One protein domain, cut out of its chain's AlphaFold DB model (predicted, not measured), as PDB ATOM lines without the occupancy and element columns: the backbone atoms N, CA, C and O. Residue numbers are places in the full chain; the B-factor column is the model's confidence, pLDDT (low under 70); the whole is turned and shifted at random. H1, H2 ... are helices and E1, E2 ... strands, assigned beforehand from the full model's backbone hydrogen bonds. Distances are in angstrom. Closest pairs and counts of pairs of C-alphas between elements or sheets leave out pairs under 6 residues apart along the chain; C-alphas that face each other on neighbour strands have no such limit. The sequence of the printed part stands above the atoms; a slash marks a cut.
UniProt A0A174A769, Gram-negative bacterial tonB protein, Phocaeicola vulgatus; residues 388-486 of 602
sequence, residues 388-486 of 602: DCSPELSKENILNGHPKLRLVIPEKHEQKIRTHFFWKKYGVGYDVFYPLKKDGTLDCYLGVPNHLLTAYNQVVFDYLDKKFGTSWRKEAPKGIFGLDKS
ATOM      1  N   ASP A 388     -10.146 -46.230 -35.047       88.75
ATOM      2  CA  ASP A 388     -10.530 -45.087 -35.884       88.75
ATOM      3  C   ASP A 388     -11.881 -44.475 -35.472       88.75
ATOM      4  O   ASP A 388     -11.974 -43.301 -35.101       88.75
ATOM      5  N   CYS A 389     -12.959 -45.261 -35.486       92.44
ATOM      6  CA  CYS A 389     -14.313 -44.753 -35.309       92.44
ATOM      7  C   CYS A 389     -15.256 -45.767 -34.646       92.44
ATOM      8  O   CYS A 389     -15.803 -46.651 -35.304       92.44
ATOM      9  N   SER A 390     -15.526 -45.575 -33.352       94.31
ATOM     10  CA  SER A 390     -16.573 -46.282 -32.600       94.31
ATOM     11  C   SER A 390     -17.236 -45.401 -31.534       94.31
ATOM     12  O   SER A 390     -16.619 -44.452 -31.034       94.31
ATOM     13  N   PRO A 391     -18.479 -45.713 -31.128       95.56
ATOM     14  CA  PRO A 391     -19.110 -45.079 -29.973       95.56
ATOM     15  C   PRO A 391     -18.238 -45.129 -28.706       95.56
ATOM     16  O   PRO A 391     -18.209 -44.171 -27.940       95.56
ATOM     17  N   GLU A 392     -17.503 -46.219 -28.493       95.12
ATOM     18  CA  GLU A 392     -16.615 -46.441 -27.346       95.12
ATOM     19  C   GLU A 392     -15.453 -45.448 -27.347       95.12
ATOM     20  O   GLU A 392     -15.236 -44.765 -26.345       95.12
ATOM     21  N   LEU A 393     -14.787 -45.280 -28.494       93.81
ATOM     22  CA  LEU A 393     -13.731 -44.282 -28.663       93.81
ATOM     23  C   LEU A 393     -14.268 -42.857 -28.456       93.81
ATOM     24  O   LEU A 393     -13.612 -42.011 -27.847       93.81
ATOM     25  N   SER A 394     -15.494 -42.577 -28.910       95.69
ATOM     26  CA  SER A 394     -16.134 -41.283 -28.647       95.69
ATOM     27  C   SER A 394     -16.387 -41.055 -27.153       95.69
ATOM     28  O   SER A 394     -16.196 -39.935 -26.673       95.69
ATOM     29  N   LYS A 395     -16.828 -42.081 -26.411       96.69
ATOM     30  CA  LYS A 395     -17.035 -41.999 -24.952       96.69
ATOM     31  C   LYS A 395     -15.712 -41.740 -24.234       96.69
ATOM     32  O   LYS A 395     -15.668 -40.880 -23.361       96.69
ATOM     33  N   GLU A 396     -14.644 -42.427 -24.625       95.12
ATOM     34  CA  GLU A 396     -13.301 -42.221 -24.075       95.12
ATOM     35  C   GLU A 396     -12.812 -40.783 -24.295       95.12
ATOM     36  O   GLU A 396     -12.381 -40.116 -23.356       95.12
ATOM     37  N   ASN A 397     -12.971 -40.257 -25.511       94.62
ATOM     38  CA  ASN A 397     -12.647 -38.867 -25.829       94.62
ATOM     39  C   ASN A 397     -13.412 -37.871 -24.941       94.62
ATOM     40  O   ASN A 397     -12.834 -36.897 -24.458       94.62
ATOM     41  N   ILE A 398     -14.698 -38.124 -24.676       96.12
ATOM     42  CA  ILE A 398     -15.502 -37.315 -23.746       96.12
ATOM     43  C   ILE A 398     -14.967 -37.417 -22.310       96.12
ATOM     44  O   ILE A 398     -14.838 -36.386 -21.648       96.12
ATOM     45  N   LEU A 399     -14.653 -38.626 -21.828       96.38
ATOM     46  CA  LEU A 399     -14.115 -38.858 -20.480       96.38
ATOM     47  C   LEU A 399     -12.779 -38.139 -20.268       96.38
ATOM     48  O   LEU A 399     -12.558 -37.555 -19.210       96.38
ATOM     49  N   ASN A 400     -11.943 -38.094 -21.303       95.06
ATOM     50  CA  ASN A 400     -10.674 -37.371 -21.310       95.06
ATOM     51  C   ASN A 400     -10.837 -35.846 -21.486       95.06
ATOM     52  O   ASN A 400      -9.847 -35.132 -21.614       95.06
ATOM     53  N   GLY A 401     -12.068 -35.322 -21.508       94.06
ATOM     54  CA  GLY A 401     -12.342 -33.888 -21.630       94.06
ATOM     55  C   GLY A 401     -12.189 -33.327 -23.048       94.06
ATOM     56  O   GLY A 401     -12.162 -32.110 -23.230       94.06
ATOM     57  N   HIS A 402     -12.115 -34.193 -24.058       93.50
ATOM     58  CA  HIS A 402     -11.883 -33.837 -25.456       93.50
ATOM     59  C   HIS A 402     -12.959 -34.422 -26.391       93.50
ATOM     60  O   HIS A 402     -12.625 -35.201 -27.287       93.50
ATOM     61  N   PRO A 403     -14.252 -34.063 -26.240       95.50
ATOM     62  CA  PRO A 403     -15.283 -34.478 -27.189       95.50
ATOM     63  C   PRO A 403     -14.926 -34.000 -28.599       95.50
ATOM     64  O   PRO A 403     -14.612 -32.827 -28.813       95.50
ATOM     65  N   LYS A 404     -14.977 -34.912 -29.568       94.81
ATOM     66  CA  LYS A 404     -14.528 -34.688 -30.946       94.81
ATOM     67  C   LYS A 404     -15.629 -35.086 -31.910       94.81
ATOM     68  O   LYS A 404     -16.151 -36.177 -31.759       94.81
ATOM     69  N   LEU A 405     -15.953 -34.255 -32.897       95.19
ATOM     70  CA  LEU A 405     -16.888 -34.589 -33.978       95.19
ATOM     71  C   LEU A 405     -16.156 -34.988 -35.267       95.19
ATOM     72  O   LEU A 405     -15.049 -34.525 -35.544       95.19
ATOM     73  N   ARG A 406     -16.813 -35.825 -36.072       93.69
ATOM     74  CA  ARG A 406     -16.427 -36.203 -37.436       93.69
ATOM     75  C   ARG A 406     -17.243 -35.387 -38.440       93.69
ATOM     76  O   ARG A 406     -18.462 -35.260 -38.289       93.69
ATOM     77  N   LEU A 407     -16.596 -34.848 -39.469       92.56
ATOM     78  CA  LEU A 407     -17.248 -33.981 -40.454       92.56
ATOM     79  C   LEU A 407     -16.547 -33.989 -41.817       92.56
ATOM     80  O   LEU A 407     -15.376 -34.347 -41.928       92.56
ATOM     81  N   VAL A 408     -17.260 -33.529 -42.841       90.38
ATOM     82  CA  VAL A 408     -16.691 -33.128 -44.132       90.38
ATOM     83  C   VAL A 408     -16.490 -31.615 -44.170       90.38
ATOM     84  O   VAL A 408     -17.279 -30.858 -43.599       90.38
ATOM     85  N   ILE A 409     -15.448 -31.156 -44.860       89.12
ATOM     86  CA  ILE A 409     -15.156 -29.727 -45.017       89.12
ATOM     87  C   ILE A 409     -14.996 -29.409 -46.506       89.12
ATOM     88  O   ILE A 409     -14.092 -29.951 -47.131       89.12
ATOM     89  N   PRO A 410     -15.822 -28.520 -47.086       84.44
ATOM     90  CA  PRO A 410     -15.608 -28.032 -48.444       84.44
ATOM     91  C   PRO A 410     -14.230 -27.391 -48.617       84.44
ATOM     92  O   PRO A 410     -13.797 -26.606 -47.773       84.44
ATOM     93  N   GLU A 411     -13.568 -27.690 -49.730       80.81
ATOM     94  CA  GLU A 411     -12.268 -27.139 -50.095       80.81
ATOM     95  C   GLU A 411     -12.308 -25.607 -49.999       80.81
ATOM     96  O   GLU A 411     -13.246 -24.968 -50.492       80.81
ATOM     97  N   LYS A 412     -11.287 -25.004 -49.377       81.69
ATOM     98  CA  LYS A 412     -11.177 -23.550 -49.120       81.69
ATOM     99  C   LYS A 412     -12.099 -23.018 -48.023       81.69
ATOM    100  O   LYS A 412     -12.115 -21.810 -47.768       81.69
ATOM    101  N   HIS A 413     -12.858 -23.881 -47.352       85.88
ATOM    102  CA  HIS A 413     -13.635 -23.525 -46.165       85.88
ATOM    103  C   HIS A 413     -12.964 -23.981 -44.859       85.88
ATOM    104  O   HIS A 413     -13.529 -23.731 -43.790       85.88
ATOM    105  N   GLU A 414     -11.760 -24.571 -44.898       86.62
ATOM    106  CA  GLU A 414     -11.084 -25.112 -43.708       86.62
ATOM    107  C   GLU A 414     -10.880 -24.040 -42.646       86.62
ATOM    108  O   GLU A 414     -11.222 -24.253 -41.486       86.62
ATOM    109  N   GLN A 415     -10.406 -22.852 -43.036       87.44
ATOM    110  CA  GLN A 415     -10.180 -21.766 -42.084       87.44
ATOM    111  C   GLN A 415     -11.479 -21.318 -41.409       87.44
ATOM    112  O   GLN A 415     -11.501 -21.117 -40.197       87.44
ATOM    113  N   LYS A 416     -12.570 -21.212 -42.178       89.38
ATOM    114  CA  LYS A 416     -13.886 -20.803 -41.666       89.38
ATOM    115  C   LYS A 416     -14.435 -21.816 -40.663       89.38
ATOM    116  O   LYS A 416     -15.013 -21.416 -39.655       89.38
ATOM    117  N   ILE A 417     -14.272 -23.108 -40.946       90.06
ATOM    118  CA  ILE A 417     -14.682 -24.173 -40.032       90.06
ATOM    119  C   ILE A 417     -13.769 -24.189 -38.807       90.06
ATOM    120  O   ILE A 417     -14.276 -24.194 -37.692       90.06
ATOM    121  N   ARG A 418     -12.447 -24.098 -38.977       87.12
ATOM    122  CA  ARG A 418     -11.464 -24.107 -37.883       87.12
ATOM    123  C   ARG A 418     -11.703 -23.000 -36.857       87.12
ATOM    124  O   ARG A 418     -11.577 -23.240 -35.662       87.12
ATOM    125  N   THR A 419     -12.074 -21.800 -37.302       91.25
ATOM    126  CA  THR A 419     -12.340 -20.652 -36.417       91.25
ATOM    127  C   THR A 419     -13.811 -20.513 -36.015       91.25
ATOM    128  O   THR A 419     -14.199 -19.474 -35.483       91.25
ATOM    129  N   HIS A 420     -14.658 -21.508 -36.293       94.56
ATOM    130  CA  HIS A 420     -16.081 -21.430 -35.976       94.56
ATOM    131  C   HIS A 420     -16.299 -21.326 -34.456       94.56
ATOM    132  O   HIS A 420     -15.763 -22.121 -33.684       94.56
ATOM    133  N   PHE A 421     -17.113 -20.361 -34.008       94.81
ATOM    134  CA  PHE A 421     -17.302 -20.067 -32.577       94.81
ATOM    135  C   PHE A 421     -17.848 -21.265 -31.776       94.81
ATOM    136  O   PHE A 421     -17.574 -21.384 -30.580       94.81
ATOM    137  N   PHE A 422     -18.592 -22.151 -32.450       95.62
ATOM    138  CA  PHE A 422     -19.161 -23.393 -31.917       95.62
ATOM    139  C   PHE A 422     -18.149 -24.203 -31.091       95.62
ATOM    140  O   PHE A 422     -18.454 -24.578 -29.961       95.62
ATOM    141  N   TRP A 423     -16.932 -24.404 -31.609       94.94
ATOM    142  CA  TRP A 423     -15.916 -25.237 -30.956       94.94
ATOM    143  C   TRP A 423     -15.547 -24.708 -29.569       94.94
ATOM    144  O   TRP A 423     -15.570 -25.440 -28.580       94.94
ATOM    145  N   LYS A 424     -15.290 -23.396 -29.479       93.75
ATOM    146  CA  LYS A 424     -14.944 -22.723 -28.220       93.75
ATOM    147  C   LYS A 424     -16.139 -22.640 -27.270       93.75
ATOM    148  O   LYS A 424     -15.966 -22.837 -26.074       93.75
ATOM    149  N   LYS A 425     -17.338 -22.346 -27.790       95.94
ATOM    150  CA  LYS A 425     -18.555 -22.177 -26.981       95.94
ATOM    151  C   LYS A 425     -18.960 -23.467 -26.265       95.94
ATOM    152  O   LYS A 425     -19.329 -23.412 -25.098       95.94
ATOM    153  N   TYR A 426     -18.880 -24.606 -26.951       95.75
ATOM    154  CA  TYR A 426     -19.340 -25.893 -26.419       95.75
ATOM    155  C   TYR A 426     -18.209 -26.798 -25.913       95.75
ATOM    156  O   TYR A 426     -18.483 -27.854 -25.346       95.75
ATOM    157  N   GLY A 427     -16.948 -26.379 -26.071       93.75
ATOM    158  CA  GLY A 427     -15.782 -27.157 -25.649       93.75
ATOM    159  C   GLY A 427     -15.630 -28.460 -26.433       93.75
ATOM    160  O   GLY A 427     -15.273 -29.479 -25.854       93.75
ATOM    161  N   VAL A 428     -15.948 -28.430 -27.731       94.56
ATOM    162  CA  VAL A 428     -15.902 -29.581 -28.643       94.56
ATOM    163  C   VAL A 428     -14.877 -29.309 -29.726       94.56
ATOM    164  O   VAL A 428     -14.800 -28.196 -30.241       94.56
ATOM    165  N   GLY A 429     -14.097 -30.323 -30.077       91.50
ATOM    166  CA  GLY A 429     -13.186 -30.286 -31.211       91.50
ATOM    167  C   GLY A 429     -13.705 -31.080 -32.403       91.50
ATOM    168  O   GLY A 429     -14.775 -31.689 -32.382       91.50
ATOM    169  N   TYR A 430     -12.884 -31.134 -33.437       87.00
ATOM    170  CA  TYR A 430     -12.976 -32.135 -34.487       87.00
ATOM    171  C   TYR A 430     -11.598 -32.767 -34.665       87.00
ATOM    172  O   TYR A 430     -10.580 -32.112 -34.444       87.00
ATOM    173  N   ASP A 431     -11.576 -34.055 -34.979       69.94
ATOM    174  CA  ASP A 431     -10.355 -34.869 -34.957       69.94
ATOM    175  C   ASP A 431      -9.879 -35.209 -36.367       69.94
ATOM    176  O   ASP A 431      -8.771 -34.866 -36.764       69.94
ATOM    177  N   VAL A 432     -10.779 -35.793 -37.156       72.44
ATOM    178  CA  VAL A 432     -10.575 -36.081 -38.576       72.44
ATOM    179  C   VAL A 432     -11.653 -35.345 -39.349       72.44
ATOM    180  O   VAL A 432     -12.840 -35.427 -39.010       72.44
ATOM    181  N   PHE A 433     -11.228 -34.617 -40.377       80.81
ATOM    182  CA  PHE A 433     -12.117 -34.028 -41.360       80.81
ATOM    183  C   PHE A 433     -11.779 -34.567 -42.744       80.81
ATOM    184  O   PHE A 433     -10.614 -34.809 -43.051       80.81
ATOM    185  N   TYR A 434     -12.802 -34.720 -43.578       85.62
ATOM    186  CA  TYR A 434     -12.637 -35.194 -44.948       85.62
ATOM    187  C   TYR A 434     -12.849 -34.021 -45.915       85.62
ATOM    188  O   TYR A 434     -13.953 -33.457 -45.936       85.62
ATOM    189  N   PRO A 435     -11.819 -33.589 -46.668       85.50
ATOM    190  CA  PRO A 435     -11.958 -32.476 -47.596       85.50
ATOM    191  C   PRO A 435     -12.908 -32.841 -48.739       85.50
ATOM    192  O   PRO A 435     -12.819 -33.925 -49.314       85.50
ATOM    193  N   LEU A 436     -13.817 -31.929 -49.071       83.44
ATOM    194  CA  LEU A 436     -14.817 -32.084 -50.122       83.44
ATOM    195  C   LEU A 436     -14.488 -31.133 -51.272       83.44
ATOM    196  O   LEU A 436     -14.500 -29.914 -51.100       83.44
ATOM    197  N   LYS A 437     -14.239 -31.675 -52.458       80.50
ATOM    198  CA  LYS A 437     -13.998 -30.895 -53.672       80.50
ATOM    199  C   LYS A 437     -15.219 -30.056 -54.044       80.50
ATOM    200  O   LYS A 437     -16.354 -30.326 -53.645       80.50
ATOM    201  N   LYS A 438     -15.002 -29.052 -54.900       71.06
ATOM    202  CA  LYS A 438     -16.094 -28.265 -55.511       71.06
ATOM    203  C   LYS A 438     -17.128 -29.130 -56.225       71.06
ATOM    204  O   LYS A 438     -18.297 -28.763 -56.284       71.06
ATOM    205  N   ASP A 439     -16.681 -30.259 -56.755       64.69
ATOM    206  CA  ASP A 439     -17.497 -31.282 -57.379       64.69
ATOM    207  C   ASP A 439     -17.985 -32.310 -56.341       64.69
ATOM    208  O   ASP A 439     -18.124 -33.484 -56.663       64.69
ATOM    209  N   GLY A 440     -18.220 -31.941 -55.080       67.25
ATOM    210  CA  GLY A 440     -18.947 -32.762 -54.103       67.25
ATOM    211  C   GLY A 440     -18.397 -34.174 -53.832       67.25
ATOM    212  O   GLY A 440     -19.092 -34.963 -53.193       67.25
ATOM    213  N   THR A 441     -17.199 -34.503 -54.324       74.44
ATOM    214  CA  THR A 441     -16.467 -35.736 -54.034       74.44
ATOM    215  C   THR A 441     -15.461 -35.486 -52.930       74.44
ATOM    216  O   THR A 441     -15.018 -34.353 -52.722       74.44
ATOM    217  N   LEU A 442     -15.082 -36.536 -52.210       82.75
ATOM    218  CA  LEU A 442     -13.982 -36.429 -51.262       82.75
ATOM    219  C   LEU A 442     -12.642 -36.310 -51.999       82.75
ATOM    220  O   LEU A 442     -12.397 -36.980 -53.001       82.75
ATOM    221  N   ASP A 443     -11.766 -35.446 -51.490       81.19
ATOM    222  CA  ASP A 443     -10.376 -35.322 -51.951       81.19
ATOM    223  C   ASP A 443      -9.444 -36.360 -51.307       81.19
ATOM    224  O   ASP A 443      -8.267 -36.467 -51.636       81.19
ATOM    225  N   CYS A 444      -9.975 -37.156 -50.383       79.88
ATOM    226  CA  CYS A 444      -9.273 -38.236 -49.712       79.88
ATOM    227  C   CYS A 444     -10.110 -39.514 -49.748       79.88
ATOM    228  O   CYS A 444     -11.336 -39.458 -49.813       79.88
ATOM    229  N   TYR A 445      -9.453 -40.664 -49.621       79.56
ATOM    230  CA  TYR A 445     -10.147 -41.936 -49.468       79.56
ATOM    231  C   TYR A 445     -10.813 -42.031 -48.087       79.56
ATOM    232  O   TYR A 445     -10.132 -42.014 -47.061       79.56
ATOM    233  N   LEU A 446     -12.141 -42.143 -48.062       83.38
ATOM    234  CA  LEU A 446     -12.897 -42.421 -46.840       83.38
ATOM    235  C   LEU A 446     -12.889 -43.920 -46.524       83.38
ATOM    236  O   LEU A 446     -13.463 -44.707 -47.267       83.38
ATOM    237  N   GLY A 447     -12.254 -44.312 -45.419       85.44
ATOM    238  CA  GLY A 447     -12.219 -45.707 -44.958       85.44
ATOM    239  C   GLY A 447     -13.356 -46.096 -44.007       85.44
ATOM    240  O   GLY A 447     -13.540 -47.279 -43.737       85.44
ATOM    241  N   VAL A 448     -14.122 -45.119 -43.504       90.56
ATOM    242  CA  VAL A 448     -15.152 -45.324 -42.476       90.56
ATOM    243  C   VAL A 448     -16.548 -45.079 -43.060       90.56
ATOM    244  O   VAL A 448     -16.827 -43.965 -43.508       90.56
ATOM    245  N   PRO A 449     -17.453 -46.073 -43.033       90.50
ATOM    246  CA  PRO A 449     -18.832 -45.902 -43.479       90.50
ATOM    247  C   PRO A 449     -19.624 -44.854 -42.682       90.50
ATOM    248  O   PRO A 449     -19.441 -44.689 -41.472       90.50
ATOM    249  N   ASN A 450     -20.592 -44.216 -43.344       89.25
ATOM    250  CA  ASN A 450     -21.434 -43.162 -42.772       89.25
ATOM    251  C   ASN A 450     -22.147 -43.579 -41.476       89.25
ATOM    252  O   ASN A 450     -22.221 -42.795 -40.528       89.25
ATOM    253  N   HIS A 451     -22.647 -44.815 -41.398       86.94
ATOM    254  CA  HIS A 451     -23.337 -45.302 -40.202       86.94
ATOM    255  C   HIS A 451     -22.420 -45.346 -38.964       86.94
ATOM    256  O   HIS A 451     -22.876 -45.015 -37.870       86.94
ATOM    257  N   LEU A 452     -21.125 -45.659 -39.121       92.12
ATOM    258  CA  LEU A 452     -20.153 -45.631 -38.019       92.12
ATOM    259  C   LEU A 452     -19.789 -44.200 -37.618       92.12
ATOM    260  O   LEU A 452     -19.733 -43.895 -36.428       92.12
ATOM    261  N   LEU A 453     -19.601 -43.307 -38.596       93.50
ATOM    262  CA  LEU A 453     -19.346 -41.880 -38.348       93.50
ATOM    263  C   LEU A 453     -20.516 -41.224 -37.606       93.50
ATOM    264  O   LEU A 453     -20.319 -40.445 -36.672       93.50
ATOM    265  N   THR A 454     -21.739 -41.576 -37.997       92.56
ATOM    266  CA  THR A 454     -22.969 -41.097 -37.366       92.56
ATOM    267  C   THR A 454     -23.134 -41.668 -35.962       92.56
ATOM    268  O   THR A 454     -23.425 -40.908 -35.044       92.56
ATOM    269  N   ALA A 455     -22.890 -42.967 -35.758       92.19
ATOM    270  CA  ALA A 455     -22.948 -43.587 -34.433       92.19
ATOM    271  C   ALA A 455     -21.911 -42.991 -33.466       92.19
ATOM    272  O   ALA A 455     -22.230 -42.718 -32.310       92.19
ATOM    273  N   TYR A 456     -20.694 -42.726 -33.949       95.50
ATOM    274  CA  TYR A 456     -19.656 -42.025 -33.197       95.50
ATOM    275  C   TYR A 456     -20.121 -40.617 -32.794       95.50
ATOM    276  O   TYR A 456     -20.121 -40.269 -31.614       95.50
ATOM    277  N   ASN A 457     -20.587 -39.813 -33.756       96.44
ATOM    278  CA  ASN A 457     -21.051 -38.452 -33.486       96.44
ATOM    279  C   ASN A 457     -22.280 -38.412 -32.572       96.44
ATOM    280  O   ASN A 457     -22.401 -37.483 -31.775       96.44
ATOM    281  N   GLN A 458     -23.164 -39.409 -32.648       97.06
ATOM    282  CA  GLN A 458     -24.359 -39.483 -31.811       97.06
ATOM    283  C   GLN A 458     -24.009 -39.485 -30.317       97.06
ATOM    284  O   GLN A 458     -24.667 -38.797 -29.545       97.06
ATOM    285  N   VAL A 459     -22.916 -40.142 -29.914       97.88
ATOM    286  CA  VAL A 459     -22.435 -40.106 -28.521       97.88
ATOM    287  C   VAL A 459     -22.082 -38.678 -28.086       97.88
ATOM    288  O   VAL A 459     -22.409 -38.255 -26.975       97.88
ATOM    289  N   VAL A 460     -21.433 -37.905 -28.960       97.12
ATOM    290  CA  VAL A 460     -21.122 -36.493 -28.691       97.12
ATOM    291  C   VAL A 460     -22.392 -35.649 -28.675       97.12
ATOM    292  O   VAL A 460     -22.511 -34.738 -27.858       97.12
ATOM    293  N   PHE A 461     -23.357 -35.950 -29.542       97.69
ATOM    294  CA  PHE A 461     -24.639 -35.256 -29.569       97.69
ATOM    295  C   PHE A 461     -25.405 -35.450 -28.263       97.69
ATOM    296  O   PHE A 461     -25.861 -34.465 -27.689       97.69
ATOM    297  N   ASP A 462     -25.467 -36.682 -27.760       97.44
ATOM    298  CA  ASP A 462     -26.116 -37.017 -26.491       97.44
ATOM    299  C   ASP A 462     -25.417 -36.321 -25.311       97.44
ATOM    300  O   ASP A 462     -26.070 -35.783 -24.412       97.44
ATOM    301  N   TYR A 463     -24.080 -36.259 -25.334       97.69
ATOM    302  CA  TYR A 463     -23.294 -35.493 -24.363       97.69
ATOM    303  C   TYR A 463     -23.641 -33.998 -24.386       97.69
ATOM    304  O   TYR A 463     -23.868 -33.393 -23.333       97.69
ATOM    305  N   LEU A 464     -23.701 -33.395 -25.577       97.50
ATOM    306  CA  LEU A 464     -24.030 -31.982 -25.736       97.50
ATOM    307  C   LEU A 464     -25.476 -31.680 -25.355       97.50
ATOM    308  O   LEU A 464     -25.721 -30.658 -24.720       97.50
ATOM    309  N   ASP A 465     -26.410 -32.576 -25.662       97.56
ATOM    310  CA  ASP A 465     -27.812 -32.443 -25.267       97.56
ATOM    311  C   ASP A 465     -27.988 -32.469 -23.768       97.56
ATOM    312  O   ASP A 465     -28.667 -31.609 -23.204       97.56
ATOM    313  N   LYS A 466     -27.311 -33.407 -23.108       97.44
ATOM    314  CA  LYS A 466     -27.328 -33.505 -21.654       97.44
ATOM    315  C   LYS A 466     -26.739 -32.260 -20.984       97.44
ATOM    316  O   LYS A 466     -27.207 -31.873 -19.918       97.44
ATOM    317  N   LYS A 467     -25.709 -31.647 -21.575       96.50
ATOM    318  CA  LYS A 467     -24.966 -30.531 -20.965       96.50
ATOM    319  C   LYS A 467     -25.508 -29.144 -21.324       96.50
ATOM    320  O   LYS A 467     -25.422 -28.234 -20.505       96.50
ATOM    321  N   PHE A 468     -26.041 -28.970 -22.530       95.94
ATOM    322  CA  PHE A 468     -26.385 -27.662 -23.101       95.94
ATOM    323  C   PHE A 468     -27.798 -27.596 -23.712       95.94
ATOM    324  O   PHE A 468     -28.180 -26.552 -24.246       95.94
ATOM    325  N   GLY A 469     -28.580 -28.680 -23.652       95.31
ATOM    326  CA  GLY A 469     -29.861 -28.801 -24.354       95.31
ATOM    327  C   GLY A 469     -29.681 -28.948 -25.869       95.31
ATOM    328  O   GLY A 469     -28.576 -29.142 -26.349       95.31
ATOM    329  N   THR A 470     -30.749 -28.829 -26.661       94.75
ATOM    330  CA  THR A 470     -30.705 -29.111 -28.116       94.75
ATOM    331  C   THR A 470     -30.411 -27.891 -28.999       94.75
ATOM    332  O   THR A 470     -30.276 -28.020 -30.220       94.75
ATOM    333  N   SER A 471     -30.302 -26.694 -28.412       93.69
ATOM    334  CA  SER A 471     -30.147 -25.426 -29.145       93.69
ATOM    335  C   SER A 471     -28.848 -25.348 -29.953       93.69
ATOM    336  O   SER A 471     -28.846 -24.767 -31.042       93.69
ATOM    337  N   TRP A 472     -27.779 -26.006 -29.486       95.38
ATOM    338  CA  TRP A 472     -26.462 -26.025 -30.135       95.38
ATOM    339  C   TRP A 472     -26.505 -26.545 -31.577       95.38
ATOM    340  O   TRP A 472     -25.686 -26.136 -32.396       95.38
ATOM    341  N   ARG A 473     -27.486 -27.386 -31.936       94.94
ATOM    342  CA  ARG A 473     -27.636 -27.921 -33.304       94.94
ATOM    343  C   ARG A 473     -27.844 -26.844 -34.355       94.94
ATOM    344  O   ARG A 473     -27.431 -27.024 -35.493       94.94
ATOM    345  N   LYS A 474     -28.487 -25.733 -33.982       93.12
ATOM    346  CA  LYS A 474     -28.699 -24.589 -34.882       93.12
ATOM    347  C   LYS A 474     -27.433 -23.749 -35.053       93.12
ATOM    348  O   LYS A 474     -27.331 -22.995 -36.014       93.12
ATOM    349  N   GLU A 475     -26.500 -23.870 -34.115       94.31
ATOM    350  CA  GLU A 475     -25.248 -23.118 -34.072       94.31
ATOM    351  C   GLU A 475     -24.056 -23.913 -34.617       94.31
ATOM    352  O   GLU A 475     -22.994 -23.340 -34.849       94.31
ATOM    353  N   ALA A 476     -24.203 -25.223 -34.806       93.31
ATOM    354  CA  ALA A 476     -23.149 -26.079 -35.324       93.31
ATOM    355  C   ALA A 476     -22.851 -25.782 -36.809       93.31
ATOM    356  O   ALA A 476     -23.766 -25.466 -37.580       93.31
ATOM    357  N   PRO A 477     -21.583 -25.892 -37.245       91.75
ATOM    358  CA  PRO A 477     -21.251 -25.781 -38.659       91.75
ATOM    359  C   PRO A 477     -21.871 -26.926 -39.481       91.75
ATOM    360  O   PRO A 477     -22.179 -28.000 -38.965       91.75
ATOM    361  N   LYS A 478     -22.032 -26.701 -40.790       88.44
ATOM    362  CA  LYS A 478     -22.473 -27.737 -41.742       88.44
ATOM    363  C   LYS A 478     -21.405 -28.822 -41.934       88.44
ATOM    364  O   LYS A 478     -20.241 -28.601 -41.608       88.44
ATOM    365  N   GLY A 479     -21.797 -29.958 -42.511       88.50
ATOM    366  CA  GLY A 479     -20.891 -31.062 -42.840       88.50
ATOM    367  C   GLY A 479     -20.670 -32.088 -41.725       88.50
ATOM    368  O   GLY A 479     -19.895 -33.018 -41.917       88.50
ATOM    369  N   ILE A 480     -21.330 -31.962 -40.571       92.75
ATOM    370  CA  ILE A 480     -21.214 -32.929 -39.467       92.75
ATOM    371  C   ILE A 480     -22.086 -34.160 -39.760       92.75
ATOM    372  O   ILE A 480     -23.301 -34.026 -39.928       92.75
ATOM    373  N   PHE A 481     -21.490 -35.357 -39.761       91.88
ATOM    374  CA  PHE A 481     -22.217 -36.619 -39.974       91.88
ATOM    375  C   PHE A 481     -23.318 -36.825 -38.925       91.88
ATOM    376  O   PHE A 481     -23.111 -36.532 -37.745       91.88
ATOM    377  N   GLY A 482     -24.497 -37.282 -39.356       89.12
ATOM    378  CA  GLY A 482     -25.700 -37.434 -38.526       89.12
ATOM    379  C   GLY A 482     -26.513 -36.150 -38.305       89.12
ATOM    380  O   GLY A 482     -27.738 -36.218 -38.125       89.12
ATOM    381  N   LEU A 483     -25.867 -34.976 -38.363       91.94
ATOM    382  CA  LEU A 483     -26.515 -33.668 -38.211       91.94
ATOM    383  C   LEU A 483     -26.866 -33.032 -39.565       91.94
ATOM    384  O   LEU A 483     -27.978 -32.533 -39.743       91.94
ATOM    385  N   ASP A 484     -25.941 -33.065 -40.524       89.06
ATOM    386  CA  ASP A 484     -26.159 -32.577 -41.884       89.06
ATOM    387  C   ASP A 484     -26.819 -33.661 -42.745       89.06
ATOM    388  O   ASP A 484     -26.156 -34.526 -43.313       89.06
ATOM    389  N   LYS A 485     -28.150 -33.592 -42.866       81.88
ATOM    390  CA  LYS A 485     -28.951 -34.580 -43.609       81.88
ATOM    391  C   LYS A 485     -28.583 -34.708 -45.081       81.88
ATOM    392  O   LYS A 485     -28.857 -35.743 -45.678       81.88
ATOM    393  N   SER A 486     -27.925 -33.708 -45.669       76.56
ATOM    394  CA  SER A 486     -27.490 -33.793 -47.065       76.56
ATOM    395  C   SER A 486     -26.406 -34.854 -47.296       76.56
ATOM    396  O   SER A 486     -26.207 -35.253 -48.447       76.56
TER     397      SER A 486
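This is residues 388 to 486 of the 602 residues of the protein "Gram-negative bacterial tonB protein" of Phocaeicola vulgatus (UniProt A0A174A769). A narrow ribbon of two parallel strands, E1 and E2, runs through the middle, with the long helix H4 packed on E1 and H1 alongside H4. The short helices H2 and H3 make the crossover from E1 to E2, a long loop of residues 437 to 449 leads from E2 to H4, and after H5 residues 475 to 486 have no named element, their C-alphas 4 to 14 A from the mean of all C-alphas. The printed part has 99 residues, with five named helices and two named strands in the order H1 E1 H2 H3 E2 H4 H5; its class is mixed, helices and strands. It is compact, with a radius of gyration of the C-alphas of 13.0 A and spans of 37 by 26 by 23 A.

H1 is residues 391 to 399, 12.4 A long, and its C-alpha 391 is at (-19.110, -45.079, -29.973). E1 is residues 404 to 410, 18.8 A. H2, residues 414 to 418, spans 5.9 A, and H3, residues 421 to 426, spans 8.7 A. E2 is residues 429 to 436, 19.1 A, and bends by 68 degrees at residue 432. H4, residues 450 to 468, is the longest helix at 25.5 A, with a kink of 26 degrees near residue 457. H5, residues 471 to 474, spans 6.0 A and ends at C-alpha 474, (-28.699, -24.589, -34.882).

E1 and E2 are parallel neighbours at 25 degrees, with N 405 and O 429 at 2.9 A and N 436 and O 409 at 2.8 A, within hydrogen-bond range. With H2 and H3 between them they form a strand-helix-strand unit, two parallel neighbour strands joined through helices, with a right-handed crossover. The closest C-alphas of E1 and H4 are those of Leu 405 and Asn 457, 5.7 A apart. H1 touches H4, with residues 455 to 460 of H4 alone; the closest C-alphas are those of Pro 391 and Tyr 456, 4.5 A apart. They run the same way at a shallow tilt of 32 degrees, only just short of steep. H3 and H4 are close but not clearly touching, with C-alphas 426 and 464 the closest at 7.7 A. H5 is also close but not clearly touching H4, with C-alphas 472 and 464 the closest at 7.8 A. H2 and E2 are near each other, while H1 and E2 are apart. Every O i to N i+4 pair is within hydrogen-bond range in H1, H2 and H3; in H4 13 of 15 are, and H5 is too short for such a pair.

The C-alphas farthest apart are those of Leu 399 and Asp 439, at 37.8 A. The printed part has no cut. The link from E2 to H4, 13 residues, is long. The mean pLDDT of the printed part is 90.1, and residues 431 and 439 to 440 are under 70.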